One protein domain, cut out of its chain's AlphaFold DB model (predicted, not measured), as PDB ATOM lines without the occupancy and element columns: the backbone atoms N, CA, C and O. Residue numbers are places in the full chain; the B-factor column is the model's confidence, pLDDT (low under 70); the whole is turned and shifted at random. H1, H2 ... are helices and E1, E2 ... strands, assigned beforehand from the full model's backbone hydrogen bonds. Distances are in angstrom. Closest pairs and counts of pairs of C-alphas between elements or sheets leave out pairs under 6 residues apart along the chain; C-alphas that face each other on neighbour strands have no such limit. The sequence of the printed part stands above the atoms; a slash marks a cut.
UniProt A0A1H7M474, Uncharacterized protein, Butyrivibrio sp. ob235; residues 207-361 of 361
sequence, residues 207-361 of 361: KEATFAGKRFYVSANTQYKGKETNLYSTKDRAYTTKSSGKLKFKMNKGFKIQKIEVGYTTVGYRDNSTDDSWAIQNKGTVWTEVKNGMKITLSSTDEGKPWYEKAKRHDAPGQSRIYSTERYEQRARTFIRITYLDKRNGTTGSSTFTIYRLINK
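Overview. This is residues 207 to 361 of the 361 residues of an uncharacterized protein of Butyrivibrio sp. ob235 (UniProt A0A1H7M474). What does this domain look like? Two antiparallel sheets of four strands make a loose sandwich, only partly face to face, with the small sheet E2 E1 E3 E6 over part of the twisted, longer-stranded sheet E5 E4 E7 E8. In the long link from E6 to E7, residues 313 to 319 stick out at one end. What is it made of? The printed part has 155 residues, with one named helix and eight named strands in the order E1 E2 H1 E3 E4 E5 E6 E7 E8, mostly strand. It is loose, with a radius of gyration of the C-alphas of 20.0 A, and spans 69 by 36 by 25 A.

Along the chain. Which elements come first? E1 is residues 207 to 211, from C-alpha 207 at (154.496, 153.873, 149.131); E2 is 214 to 218, H1 220 to 224 and E3 244 to 251. Which follow? E4, residues 255 to 269, is 41.5 A long and bends by 53 degrees at residue 258; E5 is 280 to 289 and E6 295 to 297. E7, residues 330 to 342, is 37.8 A long, and E8, residues 347 to 360, is 41.9 A long, ending at C-alpha 360 (124.136, 145.352, 153.842).

Arrangement. How is the first sheet paired? E1 and E2 form a hairpin, N 209 to O 217 being 2.9 A; E3 pairs staggered, with E1 at N 210 to O 248, 2.8 A, and with E6 at N 245 to O 296, 3.0 A. H1 only grazes this sheet, and its O i to N i+4 pair is within hydrogen-bond range. And the second? E4 and E5 are a hairpin, with N 264 to O 286 at 2.9 A, as are E7 and E8, with N 336 to O 353 at 2.8 A; E4 and E7 are antiparallel, with N 261 to O 337 at 2.8 A. How do the sheets meet? Their facing parts are 9.9 A centre to centre; the closest C-alphas of E2 and E8, Phe 216 and Ile 355, are 7.5 A apart.

Size, cuts and confidence. How far does it reach? The two C-alphas farthest apart, of Pro 317 and Arg 344, are 70.3 A apart. Is it continuous and confident? The printed part has no cut, and the links H1 to E3 and E6 to E7 are long; 43 residues are under pLDDT 70, among them 303 to 329.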
ATOM      1  N   LYS A 207     153.925 154.920 148.282       92.62
ATOM      2  CA  LYS A 207     154.496 153.873 149.131       92.62
ATOM      3  C   LYS A 207     153.422 153.125 149.913       92.62
ATOM      4  O   LYS A 207     153.476 151.911 150.076       92.62
ATOM      5  N   GLU A 208     152.475 153.877 150.467       94.31
ATOM      6  CA  GLU A 208     151.438 153.352 151.356       94.31
ATOM      7  C   GLU A 208     150.219 154.279 151.330       94.31
ATOM      8  O   GLU A 208     150.370 155.507 151.300       94.31
ATOM      9  N   ALA A 209     149.021 153.699 151.395       95.50
ATOM     10  CA  ALA A 209     147.788 154.439 151.619       95.50
ATOM     11  C   ALA A 209     146.939 153.787 152.715       95.50
ATOM     12  O   ALA A 209     146.800 152.561 152.787       95.50
ATOM     13  N   THR A 210     146.367 154.623 153.582       96.62
ATOM     14  CA  THR A 210     145.588 154.186 154.743       96.62
ATOM     15  C   THR A 210     144.245 154.893 154.832       96.62
ATOM     16  O   THR A 210     144.122 156.072 154.499       96.62
ATOM     17  N   PHE A 211     143.246 154.166 155.320       97.25
ATOM     18  CA  PHE A 211     141.921 154.662 155.649       97.25
ATOM     19  C   PHE A 211     141.539 154.154 157.038       97.25
ATOM     20  O   PHE A 211     141.721 152.977 157.349       97.25
ATOM     21  N   ALA A 212     141.053 155.049 157.902       95.88
ATOM     22  CA  ALA A 212     140.711 154.725 159.293       95.88
ATOM     23  C   ALA A 212     141.865 154.036 160.064       95.88
ATOM     24  O   ALA A 212     141.636 153.160 160.893       95.88
ATOM     25  N   GLY A 213     143.115 154.414 159.762       94.38
ATOM     26  CA  GLY A 213     144.318 153.844 160.383       94.38
ATOM     27  C   GLY A 213     144.750 152.477 159.841       94.38
ATOM     28  O   GLY A 213     145.771 151.957 160.278       94.38
ATOM     29  N   LYS A 214     144.021 151.909 158.873       93.81
ATOM     30  CA  LYS A 214     144.337 150.622 158.241       93.81
ATOM     31  C   LYS A 214     144.813 150.809 156.802       93.81
ATOM     32  O   LYS A 214     144.323 151.688 156.096       93.81
ATOM     33  N   ARG A 215     145.765 149.992 156.355       93.12
ATOM     34  CA  ARG A 215     146.350 150.012 155.009       93.12
ATOM     35  C   ARG A 215     145.395 149.384 154.007       93.12
ATOM     36  O   ARG A 215     145.033 148.220 154.151       93.12
ATOM     37  N   PHE A 216     145.034 150.133 152.974       92.12
ATOM     38  CA  PHE A 216     144.303 149.595 151.820       92.12
ATOM     39  C   PHE A 216     145.179 149.476 150.578       92.12
ATOM     40  O   PHE A 216     144.782 148.841 149.609       92.12
ATOM     41  N   TYR A 217     146.372 150.069 150.614       92.31
ATOM     42  CA  TYR A 217     147.365 149.933 149.568       92.31
ATOM     43  C   TYR A 217     148.772 149.988 150.159       92.31
ATOM     44  O   TYR A 217     149.069 150.791 151.051       92.31
ATOM     45  N   VAL A 218     149.631 149.134 149.620       90.44
ATOM     46  CA  VAL A 218     151.065 149.070 149.871       90.44
ATOM     47  C   VAL A 218     151.720 148.849 148.509       90.44
ATOM     48  O   VAL A 218     151.205 148.067 147.710       90.44
ATOM     49  N   SER A 219     152.812 149.555 148.213       88.38
ATOM     50  CA  SER A 219     153.557 149.322 146.971       88.38
ATOM     51  C   SER A 219     154.053 147.880 146.893       88.38
ATOM     52  O   SER A 219     154.319 147.249 147.921       88.38
ATOM     53  N   ALA A 220     154.227 147.360 145.677       74.38
ATOM     54  CA  ALA A 220     154.592 145.954 145.481       74.38
ATOM     55  C   ALA A 220     155.884 145.594 146.235       74.38
ATOM     56  O   ALA A 220     155.950 144.566 146.901       74.38
ATOM     57  N   ASN A 221     156.887 146.480 146.222       73.19
ATOM     58  CA  ASN A 221     158.127 146.205 146.938       73.19
ATOM     59  C   ASN A 221     158.013 146.332 148.460       73.19
ATOM     60  O   ASN A 221     158.676 145.617 149.206       73.19
ATOM     61  N   THR A 222     157.130 147.201 148.947       71.44
ATOM     62  CA  THR A 222     156.850 147.263 150.381       71.44
ATOM     63  C   THR A 222     156.068 146.021 150.845       71.44
ATOM     64  O   THR A 222     156.267 145.583 151.978       71.44
ATOM     65  N   GLN A 223     155.262 145.405 149.970       69.88
ATOM     66  CA  GLN A 223     154.583 144.135 150.241       69.88
ATOM     67  C   GLN A 223     155.561 142.968 150.389       69.88
ATOM     68  O   GLN A 223     155.473 142.231 151.368       69.88
ATOM     69  N   TYR A 224     156.566 142.868 149.512       61.62
ATOM     70  CA  TYR A 224     157.640 141.869 149.640       61.62
ATOM     71  C   TYR A 224     158.445 141.993 150.946       61.62
ATOM     72  O   TYR A 224     159.068 141.033 151.385       61.62
ATOM     73  N   LYS A 225     158.389 143.150 151.615       72.00
ATOM     74  CA  LYS A 225     159.005 143.395 152.929       72.00
ATOM     75  C   LYS A 225     158.080 143.107 154.118       72.00
ATOM     76  O   LYS A 225     158.292 143.650 155.203       72.00
ATOM     77  N   GLY A 226     157.033 142.308 153.917       75.06
ATOM     78  CA  GLY A 226     156.133 141.850 154.980       75.06
ATOM     79  C   GLY A 226     155.085 142.871 155.428       75.06
ATOM     80  O   GLY A 226     154.455 142.687 156.467       75.06
ATOM     81  N   LYS A 227     154.878 143.968 154.686       79.38
ATOM     82  CA  LYS A 227     153.750 144.873 154.945       79.38
ATOM     83  C   LYS A 227     152.574 144.537 154.050       79.38
ATOM     84  O   LYS A 227     152.642 144.710 152.843       79.38
ATOM     85  N   GLU A 228     151.446 144.213 154.652       82.69
ATOM     86  CA  GLU A 228     150.248 143.862 153.898       82.69
ATOM     87  C   GLU A 228     149.145 144.910 154.035       82.69
ATOM     88  O   GLU A 228     149.120 145.743 154.956       82.69
ATOM     89  N   THR A 229     148.209 144.870 153.089       83.62
ATOM     90  CA  THR A 229     146.927 145.552 153.234       83.62
ATOM     91  C   THR A 229     146.134 144.886 154.351       83.62
ATOM     92  O   THR A 229     145.970 143.673 154.352       83.62
ATOM     93  N   ASN A 230     145.607 145.673 155.285       84.56
ATOM     94  CA  ASN A 230     144.856 145.174 156.439       84.56
ATOM     95  C   ASN A 230     143.535 145.926 156.671       84.56
ATOM     96  O   ASN A 230     142.916 145.792 157.730       84.56
ATOM     97  N   LEU A 231     143.111 146.754 155.707       84.44
ATOM     98  CA  LEU A 231     141.803 147.403 155.747       84.44
ATOM     99  C   LEU A 231     140.671 146.377 155.636       84.44
ATOM    100  O   LEU A 231     139.670 146.504 156.343       84.44
ATOM    101  N   TYR A 232     140.842 145.392 154.759       82.69
ATOM    102  CA  TYR A 232     139.819 144.414 154.418       82.69
ATOM    103  C   TYR A 232     139.847 143.208 155.358       82.69
ATOM    104  O   TYR A 232     140.904 142.836 155.868       82.69
ATOM    105  N   SER A 233     138.681 142.614 155.627       65.88
ATOM    106  CA  SER A 233     138.605 141.416 156.467       65.88
ATOM    107  C   SER A 233     139.220 140.213 155.752       65.88
ATOM    108  O   SER A 233     138.852 139.918 154.618       65.88
ATOM    109  N   THR A 234     140.105 139.491 156.441       58.38
ATOM    110  CA  THR A 234     140.837 138.315 155.932       58.38
ATOM    111  C   THR A 234     139.959 137.083 155.695       58.38
ATOM    112  O   THR A 234     140.376 136.163 155.006       58.38
ATOM    113  N   LYS A 235     138.742 137.069 156.247       56.91
ATOM    114  CA  LYS A 235     137.800 135.941 156.252       56.91
ATOM    115  C   LYS A 235     136.785 135.974 155.094       56.91
ATOM    116  O   LYS A 235     135.642 135.638 155.329       56.91
ATOM    117  N   ASP A 236     137.168 136.474 153.912       52.62
ATOM    118  CA  ASP A 236     136.567 136.158 152.584       52.62
ATOM    119  C   ASP A 236     136.272 137.369 151.688       52.62
ATOM    120  O   ASP A 236     135.839 137.194 150.546       52.62
ATOM    121  N   ARG A 237     136.378 138.619 152.164       58.91
ATOM    122  CA  ARG A 237     135.711 139.722 151.449       58.91
ATOM    123  C   ARG A 237     136.472 141.054 151.510       58.91
ATOM    124  O   ARG A 237     136.739 141.607 152.576       58.91
ATOM    125  N   ALA A 238     136.816 141.572 150.325       78.62
ATOM    126  CA  ALA A 238     137.609 142.783 150.087       78.62
ATOM    127  C   ALA A 238     136.836 144.094 150.365       78.62
ATOM    128  O   ALA A 238     136.715 144.944 149.484       78.62
ATOM    129  N   TYR A 239     136.277 144.254 151.570       84.69
ATOM    130  CA  TYR A 239     135.566 145.467 152.002       84.69
ATOM    131  C   TYR A 239     135.855 145.858 153.454       84.69
ATOM    132  O   TYR A 239     136.389 145.082 154.246       84.69
ATOM    133  N   THR A 240     135.477 147.086 153.811       89.44
ATOM    134  CA  THR A 240     135.463 147.596 155.186       89.44
ATOM    135  C   THR A 240     134.034 147.836 155.673       89.44
ATOM    136  O   THR A 240     133.146 148.170 154.893       89.44
ATOM    137  N   THR A 241     133.801 147.705 156.977       89.25
ATOM    138  CA  THR A 241     132.548 148.127 157.631       89.25
ATOM    139  C   THR A 241     132.605 149.576 158.119       89.25
ATOM    140  O   THR A 241     131.602 150.133 158.563       89.25
ATOM    141  N   LYS A 242     133.777 150.223 158.057       92.44
ATOM    142  CA  LYS A 242     133.938 151.620 158.472       92.44
ATOM    143  C   LYS A 242     133.312 152.546 157.430       92.44
ATOM    144  O   LYS A 242     133.733 152.556 156.280       92.44
ATOM    145  N   SER A 243     132.359 153.370 157.857       93.31
ATOM    146  CA  SER A 243     131.717 154.386 157.014       93.31
ATOM    147  C   SER A 243     132.555 155.648 156.835       93.31
ATOM    148  O   SER A 243     132.402 156.339 155.839       93.31
ATOM    149  N   SER A 244     133.439 155.963 157.783       96.56
ATOM    150  CA  SER A 244     134.290 157.151 157.733       96.56
ATOM    151  C   SER A 244     135.647 156.910 158.389       96.56
ATOM    152  O   SER A 244     135.811 156.013 159.222       96.56
ATOM    153  N   GLY A 245     136.639 157.714 158.011       97.19
ATOM    154  CA  GLY A 245     138.004 157.566 158.501       97.19
ATOM    155  C   GLY A 245     138.969 158.571 157.889       97.19
ATOM    156  O   GLY A 245     138.700 159.143 156.837       97.19
ATOM    157  N   LYS A 246     140.108 158.793 158.559       98.12
ATOM    158  CA  LYS A 246     141.203 159.598 157.997       98.12
ATOM    159  C   LYS A 246     141.820 158.860 156.815       98.12
ATOM    160  O   LYS A 246     142.216 157.705 156.976       98.12
ATOM    161  N   LEU A 247     141.914 159.539 155.680       97.81
ATOM    162  CA  LEU A 247     142.567 159.072 154.465       97.81
ATOM    163  C   LEU A 247     143.991 159.637 154.418       97.81
ATOM    164  O   LEU A 247     144.151 160.853 154.379       97.81
ATOM    165  N   LYS A 248     145.027 158.793 154.448       97.81
ATOM    166  CA  LYS A 248     146.433 159.236 154.413       97.81
ATOM    167  C   LYS A 248     147.232 158.513 153.343       97.81
ATOM    168  O   LYS A 248     147.160 157.293 153.245       97.81
ATOM    169  N   PHE A 249     148.087 159.261 152.658       97.00
ATOM    170  CA  PHE A 249     149.035 158.772 151.666       97.00
ATOM    171  C   PHE A 249     150.465 159.101 152.066       97.00
ATOM    172  O   PHE A 249     150.767 160.213 152.519       97.00
ATOM    173  N   LYS A 250     151.351 158.133 151.847       95.94
ATOM    174  CA  LYS A 250     152.797 158.275 151.968       95.94
ATOM    175  C   LYS A 250     153.419 158.074 150.590       95.94
ATOM    176  O   LYS A 250     153.281 157.003 150.011       95.94
ATOM    177  N   MET A 251     154.113 159.088 150.083       94.44
ATOM    178  CA  MET A 251     154.812 159.031 148.791       94.44
ATOM    179  C   MET A 251     156.220 158.451 148.942       94.44
ATOM    180  O   MET A 251     156.838 158.588 150.002       94.44
ATOM    181  N   ASN A 252     156.751 157.864 147.872       92.56
ATOM    182  CA  ASN A 252     158.181 157.570 147.773       92.56
ATOM    183  C   ASN A 252     159.004 158.826 147.441       92.56
ATOM    184  O   ASN A 252     158.492 159.855 146.987       92.56
ATOM    185  N   LYS A 253     160.321 158.753 147.682       89.00
ATOM    186  CA  LYS A 253     161.245 159.864 147.410       89.00
ATOM    187  C   LYS A 253     161.255 160.199 145.914       89.00
ATOM    188  O   LYS A 253     161.420 159.326 145.063       89.00
ATOM    189  N   GLY A 254     161.166 161.493 145.614       87.81
ATOM    190  CA  GLY A 254     161.133 162.016 144.246       87.81
ATOM    191  C   GLY A 254     159.725 162.235 143.697       87.81
ATOM    192  O   GLY A 254     159.599 162.796 142.618       87.81
ATOM    193  N   PHE A 255     158.689 161.905 144.469       91.69
ATOM    194  CA  PHE A 255     157.304 162.228 144.145       91.69
ATOM    195  C   PHE A 255     156.719 163.217 145.161       91.69
ATOM    196  O   PHE A 255     157.209 163.342 146.289       91.69
ATOM    197  N   LYS A 256     155.691 163.966 144.760       93.19
ATOM    198  CA  LYS A 256     154.941 164.887 145.631       93.19
ATOM    199  C   LYS A 256     153.458 164.807 145.293       93.19
ATOM    200  O   LYS A 256     153.117 164.876 144.122       93.19
ATOM    201  N   ILE A 257     152.595 164.703 146.303       94.31
ATOM    202  CA  ILE A 257     151.143 164.821 146.105       94.31
ATOM    203  C   ILE A 257     150.842 166.244 145.636       94.31
ATOM    204  O   ILE A 257     151.253 167.200 146.293       94.31
ATOM    205  N   GLN A 258     150.144 166.353 144.514       90.81
ATOM    206  CA  GLN A 258     149.586 167.608 144.019       90.81
ATOM    207  C   GLN A 258     148.122 167.725 144.428       90.81
ATOM    208  O   GLN A 258     147.726 168.739 144.984       90.81
ATOM    209  N   LYS A 259     147.347 166.653 144.224       91.81
ATOM    210  CA  LYS A 259     145.904 166.638 144.472       91.81
ATOM    211  C   LYS A 259     145.437 165.268 144.959       91.81
ATOM    212  O   LYS A 259     145.984 164.243 144.547       91.81
ATOM    213  N   ILE A 260     144.432 165.256 145.832       94.88
ATOM    214  CA  ILE A 260     143.718 164.048 146.259       94.88
ATOM    215  C   ILE A 260     142.237 164.286 146.022       94.88
ATOM    216  O   ILE A 260     141.683 165.244 146.548       94.88
ATOM    217  N   GLU A 261     141.594 163.399 145.278       94.75
ATOM    218  CA  GLU A 261     140.173 163.492 144.959       94.75
ATOM    219  C   GLU A 261     139.453 162.236 145.444       94.75
ATOM    220  O   GLU A 261     139.935 161.113 145.273       94.75
ATOM    221  N   VAL A 262     138.282 162.430 146.045       96.06
ATOM    222  CA  VAL A 262     137.366 161.361 146.438       96.06
ATOM    223  C   VAL A 262     136.198 161.366 145.469       96.06
ATOM    224  O   VAL A 262     135.510 162.373 145.332       96.06
ATOM    225  N   GLY A 263     136.017 160.247 144.779       93.31
ATOM    226  CA  GLY A 263     134.994 160.041 143.771       93.31
ATOM    227  C   GLY A 263     133.840 159.200 144.302       93.31
ATOM    228  O   GLY A 263     134.053 158.082 144.784       93.31
ATOM    229  N   TYR A 264     132.625 159.718 144.155       91.12
ATOM    230  CA  TYR A 264     131.381 159.014 144.452       91.12
ATOM    231  C   TYR A 264     130.618 158.791 143.155       91.12
ATOM    232  O   TYR A 264     130.354 159.737 142.411       91.12
ATOM    233  N   THR A 265     130.270 157.542 142.873       84.38
ATOM    234  CA  THR A 265     129.411 157.229 141.732       84.38
ATOM    235  C   THR A 265     128.004 157.725 142.000       84.38
ATOM    236  O   THR A 265     127.422 157.436 143.049       84.38
ATOM    237  N   THR A 266     127.451 158.448 141.037       80.44
ATOM    238  CA  THR A 266     126.037 158.794 141.022       80.44
ATOM    239  C   THR A 266     125.284 157.744 140.220       80.44
ATOM    240  O   THR A 266     125.724 157.285 139.165       80.44
ATOM    241  N   VAL A 267     124.139 157.335 140.747       77.06
ATOM    242  CA  VAL A 267     123.258 156.363 140.107       77.06
ATOM    243  C   VAL A 267     121.900 156.997 139.869       77.06
ATOM    244  O   VAL A 267     121.442 157.817 140.663       77.06
ATOM    245  N   GLY A 268     121.264 156.626 138.766       71.25
ATOM    246  CA  GLY A 268     119.886 156.989 138.463       71.25
ATOM    247  C   GLY A 268     119.177 155.833 137.775       71.25
ATOM    248  O   GLY A 268     119.822 154.886 137.328       71.25
ATOM    249  N   TYR A 269     117.858 155.906 137.671       70.12
ATOM    250  CA  TYR A 269     117.104 154.954 136.861       70.12
ATOM    251  C   TYR A 269     117.368 155.199 135.369       70.12
ATOM    252  O   TYR A 269     117.610 156.337 134.952       70.12
ATOM    253  N   ARG A 270     117.358 154.131 134.563       70.31
ATOM    254  CA  ARG A 270     117.284 154.265 133.100       70.31
ATOM    255  C   ARG A 270     115.939 154.865 132.707       70.31
ATOM    256  O   ARG A 270     114.938 154.549 133.344       70.31
ATOM    257  N   ASP A 271     115.914 155.636 131.626       75.06
ATOM    258  CA  ASP A 271     114.719 156.359 131.166       75.06
ATOM    259  C   ASP A 271     113.551 155.427 130.790       75.06
ATOM    260  O   ASP A 271     112.394 155.824 130.842       75.06
ATOM    261  N   ASN A 272     113.838 154.160 130.470       72.88
ATOM    262  CA  ASN A 272     112.850 153.114 130.198       72.88
ATOM    263  C   ASN A 272     112.555 152.206 131.408       72.88
ATOM    264  O   ASN A 272     112.017 151.112 131.235       72.88
ATOM    265  N   SER A 273     112.954 152.613 132.615       64.50
ATOM    266  CA  SER A 273     112.645 151.863 133.832       64.50
ATOM    267  C   SER A 273     111.154 151.958 134.135       64.50
ATOM    268  O   SER A 273     110.600 153.051 134.201       64.50
ATOM    269  N   THR A 274     110.519 150.815 134.359       63.97
ATOM    270  CA  THR A 274     109.135 150.720 134.837       63.97
ATOM    271  C   THR A 274     109.118 150.219 136.276       63.97
ATOM    272  O   THR A 274     110.107 149.646 136.739       63.97
ATOM    273  N   ASP A 275     107.973 150.327 136.951       60.38
ATOM    274  CA  ASP A 275     107.772 149.748 138.290       60.38
ATOM    275  C   ASP A 275     108.142 148.247 138.331       60.38
ATOM    276  O   ASP A 275     108.755 147.771 139.285       60.38
ATOM    277  N   ASP A 276     107.870 147.531 137.233       54.12
ATOM    278  CA  ASP A 276     108.139 146.096 137.053       54.12
ATOM    279  C   ASP A 276     109.550 145.733 136.547       54.12
ATOM    280  O   ASP A 276     109.902 144.552 136.485       54.12
ATOM    281  N   SER A 277     110.330 146.715 136.092       56.34
ATOM    282  CA  SER A 277     111.613 146.499 135.416       56.34
ATOM    283  C   SER A 277     112.428 147.780 135.465       56.34
ATOM    284  O   SER A 277     112.417 148.585 134.532       56.34
ATOM    285  N   TRP A 278     113.160 147.966 136.555       56.81
ATOM    286  CA  TRP A 278     114.052 149.100 136.721       56.81
ATOM    287  C   TRP A 278     115.507 148.653 136.637       56.81
ATOM    288  O   TRP A 278     115.913 147.623 137.176       56.81
ATOM    289  N   ALA A 279     116.304 149.451 135.932       63.84
ATOM    290  CA  ALA A 279     117.735 149.244 135.813       63.84
ATOM    291  C   ALA A 279     118.455 150.489 136.322       63.84
ATOM    292  O   ALA A 279     118.139 151.614 135.924       63.84
ATOM    293  N   ILE A 280     119.450 150.279 137.181       66.75
ATOM    294  CA  ILE A 280     120.341 151.352 137.607       66.75
ATOM    295  C   ILE A 280     121.301 151.677 136.458       66.75
ATOM    296  O   ILE A 280     121.933 150.799 135.867       66.75
ATOM    297  N   GLN A 281     121.419 152.960 136.150       72.44
ATOM    298  CA  GLN A 281     122.435 153.517 135.278       72.44
ATOM    299  C   GLN A 281     123.441 154.304 136.114       72.44
ATOM    300  O   GLN A 281     123.073 155.168 136.910       72.44
ATOM    301  N   ASN A 282     124.723 154.041 135.878       75.94
ATOM    302  CA  ASN A 282     125.800 154.900 136.351       75.94
ATOM    303  C   ASN A 282     125.733 156.238 135.592       75.94
ATOM    304  O   ASN A 282     125.822 156.255 134.364       75.94
ATOM    305  N   LYS A 283     125.536 157.344 136.315       79.12
ATOM    306  CA  LYS A 283     125.456 158.710 135.764       79.12
ATOM    307  C   LYS A 283     126.805 159.446 135.831       79.12
ATOM    308  O   LYS A 283     126.871 160.633 135.529       79.12
ATOM    309  N   GLY A 284     127.877 158.747 136.198       80.88
ATOM    310  CA  GLY A 284     129.234 159.268 136.306       80.88
ATOM    311  C   GLY A 284     129.766 159.253 137.738       80.88
ATOM    312  O   GLY A 284     129.138 158.765 138.676       80.88
ATOM    313  N   THR A 285     130.969 159.795 137.908       86.56
ATOM    314  CA  THR A 285     131.612 159.947 139.218       86.56
ATOM    315  C   THR A 285     131.778 161.425 139.527       86.56
ATOM    316  O   THR A 285     132.431 162.147 138.776       86.56
ATOM    317  N   VAL A 286     131.224 161.859 140.657       88.19
ATOM    318  CA  VAL A 286     131.438 163.205 141.192       88.19
ATOM    319  C   VAL A 286     132.681 163.179 142.067       88.19
ATOM    320  O   VAL A 286     132.769 162.375 142.997       88.19
ATOM    321  N   TRP A 287     133.641 164.048 141.761       91.50
ATOM    322  CA  TRP A 287     134.918 164.136 142.462       91.50
ATOM    323  C   TRP A 287     134.943 165.340 143.398       91.50
ATOM    324  O   TRP A 287     134.534 166.438 143.031       91.50
ATOM    325  N   THR A 288     135.458 165.141 144.606       92.62
ATOM    326  CA  THR A 288     135.689 166.209 145.583       92.62
ATOM    327  C   THR A 288     137.137 166.179 146.037       92.62
ATOM    328  O   THR A 288     137.638 165.134 146.456       92.62
ATOM    329  N   GLU A 289     137.816 167.320 145.968       94.25
ATOM    330  CA  GLU A 289     139.187 167.444 146.452       94.25
ATOM    331  C   GLU A 289     139.239 167.405 147.988       94.25
ATOM    332  O   GLU A 289     138.417 168.012 148.675       94.25
ATOM    333  N   VAL A 290     140.220 166.691 148.541       95.25
ATOM    334  CA  VAL A 290     140.449 166.587 149.987       95.25
ATOM    335  C   VAL A 290     141.928 166.742 150.324       95.25
ATOM    336  O   VAL A 290     142.815 166.446 149.527       95.25
ATOM    337  N   LYS A 291     142.230 167.160 151.556       95.69
ATOM    338  CA  LYS A 291     143.617 167.238 152.038       95.69
ATOM    339  C   LYS A 291     144.126 165.869 152.493       95.69
ATOM    340  O   LYS A 291     143.375 165.045 153.018       95.69
ATOM    341  N   ASN A 292     145.435 165.638 152.380       96.94
ATOM    342  CA  ASN A 292     146.055 164.429 152.923       96.94
ATOM    343  C   ASN A 292     145.860 164.366 154.448       96.94
ATOM    344  O   ASN A 292     146.203 165.300 155.167       96.94
ATOM    345  N   GLY A 293     145.324 163.258 154.953       96.50
ATOM    346  CA  GLY A 293     144.975 163.071 156.361       96.50
ATOM    347  C   GLY A 293     143.567 163.513 156.749       96.50
ATOM    348  O   GLY A 293     143.184 163.291 157.904       96.50
ATOM    349  N   MET A 294     142.795 164.079 155.819       97.12
ATOM    350  CA  MET A 294     141.413 164.486 156.057       97.12
ATOM    351  C   MET A 294     140.520 163.274 156.342       97.12
ATOM    352  O   MET A 294     140.718 162.183 155.799       97.12
ATOM    353  N   LYS A 295     139.540 163.459 157.231       97.81
ATOM    354  CA  LYS A 295     138.482 162.473 157.451       97.81
ATOM    355  C   LYS A 295     137.503 162.547 156.285       97.81
ATOM    356  O   LYS A 295     136.978 163.619 156.013       97.81
ATOM    357  N   ILE A 296     137.253 161.413 155.643       97.50
ATOM    358  CA  ILE A 296     136.261 161.283 154.573       97.50
ATOM    359  C   ILE A 296     135.185 160.283 154.990       97.50
ATOM    360  O   ILE A 296     135.417 159.443 155.869       97.50
ATOM    361  N   THR A 297     134.034 160.364 154.336       96.81
ATOM    362  CA  THR A 297     132.957 159.378 154.432       96.81
ATOM    363  C   THR A 297     132.963 158.562 153.148       96.81
ATOM    364  O   THR A 297     133.058 159.126 152.069       96.81
ATOM    365  N   LEU A 298     132.916 157.238 153.250       94.88
ATOM    366  CA  LEU A 298     132.787 156.368 152.086       94.88
ATOM    367  C   LEU A 298     131.344 156.382 151.587       94.88
ATOM    368  O   LEU A 298     130.412 156.495 152.390       94.88
ATOM    369  N   SER A 299     131.185 156.185 150.280       91.25
ATOM    370  CA  SER A 299     129.888 156.027 149.627       91.25
ATOM    371  C   SER A 299     128.991 155.056 150.399       91.25
ATOM    372  O   SER A 299     129.454 154.064 150.970       91.25
ATOM    373  N   SER A 300     127.701 155.368 150.440       87.75
ATOM    374  CA  SER A 300     126.630 154.476 150.898       87.75
ATOM    375  C   SER A 300     125.730 154.028 149.751       87.75
ATOM    376  O   SER A 300     124.763 153.317 149.994       87.75
ATOM    377  N   THR A 301     126.019 154.473 148.531       83.38
ATOM    378  CA  THR A 301     125.241 154.139 147.344       83.38
ATOM    379  C   THR A 301     125.642 152.749 146.883       83.38
ATOM    380  O   THR A 301     126.808 152.528 146.540       83.38
ATOM    381  N   ASP A 302     124.688 151.821 146.885       76.56
ATOM    382  CA  ASP A 302     124.856 150.560 146.175       76.56
ATOM    383  C   ASP A 302     124.791 150.860 144.678       76.56
ATOM    384  O   ASP A 302     123.773 151.321 144.164       76.56
ATOM    385  N   GLU A 303     125.905 150.652 143.984       67.69
ATOM    386  CA  GLU A 303     125.938 150.799 142.528       67.69
ATOM    387  C   GLU A 303     125.143 149.687 141.844       67.69
ATOM    388  O   GLU A 303     124.752 149.849 140.689       67.69
ATOM    389  N   GLY A 304     124.877 148.597 142.576       58.28
ATOM    390  CA  GLY A 304     124.109 147.459 142.129       58.28
ATOM    391  C   GLY A 304     124.748 146.729 140.945       58.28
ATOM    392  O   GLY A 304     125.431 147.273 140.079       58.28
ATOM    393  N   LYS A 305     124.456 145.440 140.850       54.19
ATOM    394  CA  LYS A 305     124.222 144.820 139.545       54.19
ATOM    395  C   LYS A 305     122.850 144.167 139.617       54.19
ATOM    396  O   LYS A 305     122.782 142.983 139.933       54.19
ATOM    397  N   PRO A 306     121.749 144.899 139.393       47.25
ATOM    398  CA  PRO A 306     120.476 144.240 139.215       47.25
ATOM    399  C   PRO A 306     120.357 143.861 137.737       47.25
ATOM    400  O   PRO A 306     120.021 144.693 136.897       47.25
ATOM    401  N   TRP A 307     120.653 142.607 137.400       41.50
ATOM    402  CA  TRP A 307     119.959 141.978 136.280       41.50
ATOM    403  C   TRP A 307     118.706 141.320 136.853       41.50
ATOM    404  O   TRP A 307     118.773 140.323 137.567       41.50
ATOM    405  N   TYR A 308     117.555 141.918 136.571       46.59
ATOM    406  CA  TYR A 308     116.274 141.251 136.728       46.59
ATOM    407  C   TYR A 308     115.968 140.554 135.404       46.59
ATOM    408  O   TYR A 308     115.493 141.187 134.467       46.59
ATOM    409  N   GLU A 309     116.244 139.255 135.298       40.78
ATOM    410  CA  GLU A 309     115.584 138.447 134.272       40.78
ATOM    411  C   GLU A 309     114.243 137.981 134.840       40.78
ATOM    412  O   GLU A 309     114.190 137.158 135.760       40.78
ATOM    413  N   LYS A 310     113.134 138.493 134.286       41.50
ATOM    414  CA  LYS A 310     111.856 137.775 134.352       41.50
ATOM    415  C   LYS A 310     112.095 136.448 133.631       41.50
ATOM    416  O   LYS A 310     112.006 136.387 132.408       41.50
ATOM    417  N   ALA A 311     112.405 135.386 134.372       40.72
ATOM    418  CA  ALA A 311     112.317 134.044 133.822       40.72
ATOM    419  C   ALA A 311     110.848 133.826 133.442       40.72
ATOM    420  O   ALA A 311     110.000 133.623 134.315       40.72
ATOM    421  N   LYS A 312     110.529 133.916 132.146       40.47
ATOM    422  CA  LYS A 312     109.259 133.426 131.614       40.47
ATOM    423  C   LYS A 312     109.256 131.914 131.826       40.47
ATOM    424  O   LYS A 312     109.714 131.165 130.972       40.47
ATOM    425  N   ARG A 313     108.784 131.445 132.982       38.53
ATOM    426  CA  ARG A 313     108.284 130.074 133.056       38.53
ATOM    427  C   ARG A 313     106.996 130.058 132.250       38.53
ATOM    428  O   ARG A 313     106.070 130.794 132.579       38.53
ATOM    429  N   HIS A 314     106.962 129.242 131.204       43.50
ATOM    430  CA  HIS A 314     105.761 129.010 130.403       43.50
ATOM    431  C   HIS A 314     104.624 128.355 131.218       43.50
ATOM    432  O   HIS A 314     103.488 128.342 130.758       43.50
ATOM    433  N   ASP A 315     104.900 127.906 132.452       39.97
ATOM    434  CA  ASP A 315     104.072 126.895 133.119       39.97
ATOM    435  C   ASP A 315     103.483 127.330 134.478       39.97
ATOM    436  O   ASP A 315     103.024 126.482 135.241       39.97
ATOM    437  N   ALA A 316     103.496 128.620 134.845       40.09
ATOM    438  CA  ALA A 316     102.883 129.053 136.111       40.09
ATOM    439  C   ALA A 316     102.224 130.446 136.033       40.09
ATOM    440  O   ALA A 316     102.934 131.457 135.998       40.09
ATOM    441  N   PRO A 317     100.879 130.539 136.069       37.88
ATOM    442  CA  PRO A 317     100.188 131.811 136.219       37.88
ATOM    443  C   PRO A 317     100.361 132.319 137.660       37.88
ATOM    444  O   PRO A 317      99.958 131.667 138.619       37.88
ATOM    445  N   GLY A 318     100.966 133.497 137.821       45.72
ATOM    446  CA  GLY A 318     100.808 134.301 139.039       45.72
ATOM    447  C   GLY A 318     101.899 134.235 140.114       45.72
ATOM    448  O   GLY A 318     101.696 134.821 141.173       45.72
ATOM    449  N   GLN A 319     103.065 133.616 139.889       42.22
ATOM    450  CA  GLN A 319     104.184 133.724 140.844       42.22
ATOM    451  C   GLN A 319     105.440 134.332 140.216       42.22
ATOM    452  O   GLN A 319     106.298 133.648 139.661       42.22
ATOM    453  N   SER A 320     105.568 135.651 140.362       42.53
ATOM    454  CA  SER A 320     106.809 136.381 140.109       42.53
ATOM    455  C   SER A 320     107.826 136.045 141.202       42.53
ATOM    456  O   SER A 320     107.627 136.392 142.364       42.53
ATOM    457  N   ARG A 321     108.951 135.410 140.856       44.16
ATOM    458  CA  ARG A 321     110.125 135.418 141.741       44.16
ATOM    459  C   ARG A 321     110.873 136.728 141.529       44.16
ATOM    460  O   ARG A 321     111.551 136.901 140.522       44.16
ATOM    461  N   ILE A 322     110.744 137.642 142.484       43.59
ATOM    462  CA  ILE A 322     111.614 138.813 142.572       43.59
ATOM    463  C   ILE A 322     112.956 138.316 143.116       43.59
ATOM    464  O   ILE A 322     113.058 137.942 144.283       43.59
ATOM    465  N   TYR A 323     113.991 138.291 142.279       42.12
ATOM    466  CA  TYR A 323     115.360 138.195 142.777       42.12
ATOM    467  C   TYR A 323     115.772 139.587 143.253       42.12
ATOM    468  O   TYR A 323     116.359 140.349 142.492       42.12
ATOM    469  N   SER A 324     115.437 139.958 144.491       43.38
ATOM    470  CA  SER A 324     116.142 141.082 145.101       43.38
ATOM    471  C   SER A 324     117.566 140.606 145.384       43.38
ATOM    472  O   SER A 324     117.803 139.525 145.934       43.38
ATOM    473  N   THR A 325     118.551 141.403 144.986       48.97
ATOM    474  CA  THR A 325     119.945 141.182 145.378       48.97
ATOM    475  C   THR A 325     120.151 141.362 146.885       48.97
ATOM    476  O   THR A 325     121.276 141.235 147.336       48.97
ATOM    477  N   GLU A 326     119.099 141.587 147.683       45.81
ATOM    478  CA  GLU A 326     119.154 141.638 149.150       45.81
ATOM    479  C   GLU A 326     119.607 140.311 149.777       45.81
ATOM    480  O   GLU A 326     119.987 140.294 150.940       45.81
ATOM    481  N   ARG A 327     119.605 139.197 149.026       43.16
ATOM    482  CA  ARG A 327     120.249 137.939 149.455       43.16
ATOM    483  C   ARG A 327     121.776 137.936 149.305       43.16
ATOM    484  O   ARG A 327     122.419 136.996 149.769       43.16
ATOM    485  N   TYR A 328     122.350 138.926 148.625       56.56
ATOM    486  CA  TYR A 328     123.781 139.046 148.378       56.56
ATOM    487  C   TYR A 328     124.326 140.318 149.022       56.56
ATOM    488  O   TYR A 328     123.672 141.355 149.058       56.56
ATOM    489  N   GLU A 329     125.568 140.248 149.493       65.81
ATOM    490  CA  GLU A 329     126.218 141.394 150.115       65.81
ATOM    491  C   GLU A 329     126.240 142.626 149.214       65.81
ATOM    492  O   GLU A 329     126.824 142.615 148.124       65.81
ATOM    493  N   GLN A 330     125.709 143.725 149.734       75.81
ATOM    494  CA  GLN A 330     125.696 145.005 149.043       75.81
ATOM    495  C   GLN A 330     126.942 145.805 149.401       75.81
ATOM    496  O   GLN A 330     127.282 145.986 150.578       75.81
ATOM    497  N   ARG A 331     127.643 146.299 148.377       83.00
ATOM    498  CA  ARG A 331     128.911 147.018 148.539       83.00
ATOM    499  C   ARG A 331     128.853 148.361 147.829       83.00
ATOM    500  O   ARG A 331     128.665 148.422 146.622       83.00
ATOM    501  N   ALA A 332     129.133 149.424 148.571       87.06
ATOM    502  CA  ALA A 332     129.357 150.741 148.001       87.06
ATOM    503  C   ALA A 332     130.819 150.877 147.594       87.06
ATOM    504  O   ALA A 332     131.730 150.474 148.329       87.06
ATOM    505  N   ARG A 333     131.056 151.502 146.445       90.38
ATOM    506  CA  ARG A 333     132.397 151.813 145.963       90.38
ATOM    507  C   ARG A 333     132.709 153.284 146.205       90.38
ATOM    508  O   ARG A 333     131.883 154.160 145.981       90.38
ATOM    509  N   THR A 334     133.915 153.562 146.686       94.75
ATOM    510  CA  THR A 334     134.476 154.918 146.731       94.75
ATOM    511  C   THR A 334     135.787 154.918 145.964       94.75
ATOM    512  O   THR A 334     136.673 154.108 146.256       94.75
ATOM    513  N   PHE A 335     135.911 155.807 144.986       95.06
ATOM    514  CA  PHE A 335     137.150 155.990 144.244       95.06
ATOM    515  C   PHE A 335     138.028 157.012 144.945       95.06
ATOM    516  O   PHE A 335     137.539 158.021 145.443       95.06
ATOM    517  N   ILE A 336     139.330 156.772 144.965       96.69
ATOM    518  CA  ILE A 336     140.304 157.724 145.482       96.69
ATOM    519  C   ILE A 336     141.356 157.943 144.411       96.69
ATOM    520  O   ILE A 336     142.090 157.016 144.080       96.69
ATOM    521  N   ARG A 337     141.445 159.153 143.871       94.75
ATOM    522  CA  ARG A 337     142.440 159.512 142.863       94.75
ATOM    523  C   ARG A 337     143.515 160.381 143.492       94.75
ATOM    524  O   ARG A 337     143.218 161.334 144.205       94.75
ATOM    525  N   ILE A 338     144.770 160.046 143.223       94.31
ATOM    526  CA  ILE A 338     145.933 160.831 143.630       94.31
ATOM    527  C   ILE A 338     146.624 161.331 142.384       94.31
ATOM    528  O   ILE A 338     147.117 160.517 141.610       94.31
ATOM    529  N   THR A 339     146.708 162.648 142.237       92.31
ATOM    530  CA  THR A 339     147.595 163.288 141.266       92.31
ATOM    531  C   THR A 339     148.898 163.635 141.968       92.31
ATOM    532  O   THR A 339     148.903 164.249 143.042       92.31
ATOM    533  N   TYR A 340     150.019 163.244 141.378       91.81
ATOM    534  CA  TYR A 340     151.349 163.471 141.925       91.81
ATOM    535  C   TYR A 340     152.291 164.046 140.871       91.81
ATOM    536  O   TYR A 340     152.170 163.751 139.693       91.81
ATOM    537  N   LEU A 341     153.263 164.837 141.314       89.06
ATOM    538  CA  LEU A 341     154.382 165.311 140.506       89.06
ATOM    539  C   LEU A 341     155.548 164.330 140.635       89.06
ATOM    540  O   LEU A 341     156.023 164.097 141.754       89.06
ATOM    541  N   ASP A 342     156.041 163.810 139.513       88.31
ATOM    542  CA  ASP A 342     157.375 163.218 139.437       88.31
ATOM    543  C   ASP A 342     158.403 164.344 139.321       88.31
ATOM    544  O   ASP A 342     158.605 164.941 138.265       88.31
ATOM    545  N   LYS A 343     159.100 164.627 140.425       87.50
ATOM    546  CA  LYS A 343     160.070 165.727 140.505       87.50
ATOM    547  C   LYS A 343     161.256 165.550 139.552       87.50
ATOM    548  O   LYS A 343     162.009 166.497 139.363       87.50
ATOM    549  N   ARG A 344     161.479 164.343 139.016       82.88
ATOM    550  CA  ARG A 344     162.597 164.054 138.104       82.88
ATOM    551  C   ARG A 344     162.267 164.399 136.659       82.88
ATOM    552  O   ARG A 344     163.168 164.791 135.926       82.88
ATOM    553  N   ASN A 345     161.010 164.213 136.268       78.19
ATOM    554  CA  ASN A 345     160.526 164.527 134.927       78.19
ATOM    555  C   ASN A 345     159.862 165.905 134.856       78.19
ATOM    556  O   ASN A 345     159.782 166.470 133.777       78.19
ATOM    557  N   GLY A 346     159.420 166.450 135.993       81.00
ATOM    558  CA  GLY A 346     158.614 167.670 136.021       81.00
ATOM    559  C   GLY A 346     157.162 167.436 135.599       81.00
ATOM    560  O   GLY A 346     156.415 168.399 135.499       81.00
ATOM    561  N   THR A 347     156.762 166.178 135.400       80.69
ATOM    562  CA  THR A 347     155.448 165.792 134.885       80.69
ATOM    563  C   THR A 347     154.527 165.288 135.985       80.69
ATOM    564  O   THR A 347     154.965 164.763 137.021       80.69
ATOM    565  N   THR A 348     153.227 165.439 135.760       85.62
ATOM    566  CA  THR A 348     152.198 164.913 136.649       85.62
ATOM    567  C   THR A 348     151.724 163.527 136.209       85.62
ATOM    568  O   THR A 348     151.590 163.219 135.030       85.62
ATOM    569  N   GLY A 349     151.483 162.652 137.181       85.06
ATOM    570  CA  GLY A 349     150.873 161.340 136.987       85.06
ATOM    571  C   GLY A 349     149.703 161.148 137.939       85.06
ATOM    572  O   GLY A 349     149.519 161.933 138.876       85.06
ATOM    573  N   SER A 350     148.911 160.097 137.723       89.69
ATOM    574  CA  SER A 350     147.812 159.765 138.622       89.69
ATOM    575  C   SER A 350     147.740 158.285 138.980       89.69
ATOM    576  O   SER A 350     148.239 157.405 138.283       89.69
ATOM    577  N   SER A 351     147.138 158.001 140.130       91.19
ATOM    578  CA  SER A 351     146.788 156.647 140.552       91.19
ATOM    579  C   SER A 351     145.393 156.660 141.147       91.19
ATOM    580  O   SER A 351     145.094 157.496 142.001       91.19
ATOM    581  N   THR A 352     144.546 155.736 140.696       93.06
ATOM    582  CA  THR A 352     143.189 155.572 141.225       93.06
ATOM    583  C   THR A 352     143.117 154.295 142.049       93.06
ATOM    584  O   THR A 352     143.490 153.220 141.589       93.06
ATOM    585  N   PHE A 353     142.627 154.428 143.273       93.88
ATOM    586  CA  PHE A 353     142.360 153.348 144.206       93.88
ATOM    587  C   PHE A 353     140.861 153.211 144.423       93.88
ATOM    588  O   PHE A 353     140.086 154.142 144.195       93.88
ATOM    589  N   THR A 354     140.463 152.055 144.934       92.69
ATOM    590  CA  THR A 354     139.076 151.783 145.278       92.69
ATOM    591  C   THR A 354     138.994 151.256 146.698       92.69
ATOM    592  O   THR A 354     139.734 150.343 147.064       92.69
ATOM    593  N   ILE A 355     138.078 151.826 147.482       93.00
ATOM    594  CA  ILE A 355     137.685 151.298 148.786       93.00
ATOM    595  C   ILE A 355     136.238 150.827 148.685       93.00
ATOM    596  O   ILE A 355     135.349 151.608 148.340       93.00
ATOM    597  N   TYR A 356     136.009 149.554 149.002       90.62
ATOM    598  CA  TYR A 356     134.670 148.988 149.106       90.62
ATOM    599  C   TYR A 356     134.177 149.045 150.547       90.62
ATOM    600  O   TYR A 356     134.874 148.605 151.466       90.62
ATOM    601  N   ARG A 357     132.963 149.555 150.740       90.31
ATOM    602  CA  ARG A 357     132.254 149.554 152.017       90.31
ATOM    603  C   ARG A 357     131.094 148.571 151.954       90.31
ATOM    604  O   ARG A 357     130.306 148.627 151.018       90.31
ATOM    605  N   LEU A 358     130.955 147.728 152.968       86.94
ATOM    606  CA  LEU A 358     129.753 146.915 153.144       86.94
ATOM    607  C   LEU A 358     128.578 147.810 153.570       86.94
ATOM    608  O   LEU A 358     128.699 148.556 154.547       86.94
ATOM    609  N   ILE A 359     127.472 147.745 152.830       82.25
ATOM    610  CA  ILE A 359     126.233 148.482 153.118       82.25
ATOM    611  C   ILE A 359     125.253 147.563 153.846       82.25
ATOM    612  O   ILE A 359     124.745 147.936 154.899       82.25
ATOM    613  N   ASN A 360     125.042 146.361 153.304       73.38
ATOM    614  CA  ASN A 360     124.136 145.352 153.842       73.38
ATOM    615  C   ASN A 360     124.718 143.940 153.644       73.38
ATOM    616  O   ASN A 360     125.502 143.734 152.711       73.38
ATOM    617  N   LYS A 361     124.384 143.010 154.543       61.62
ATOM    618  CA  LYS A 361     124.869 141.620 154.532       61.62
ATOM    619  C   LYS A 361     123.871 140.659 153.926       61.62
ATOM    620  O   LYS A 361     122.685 140.785 154.290       61.62
TER     621      LYS A 361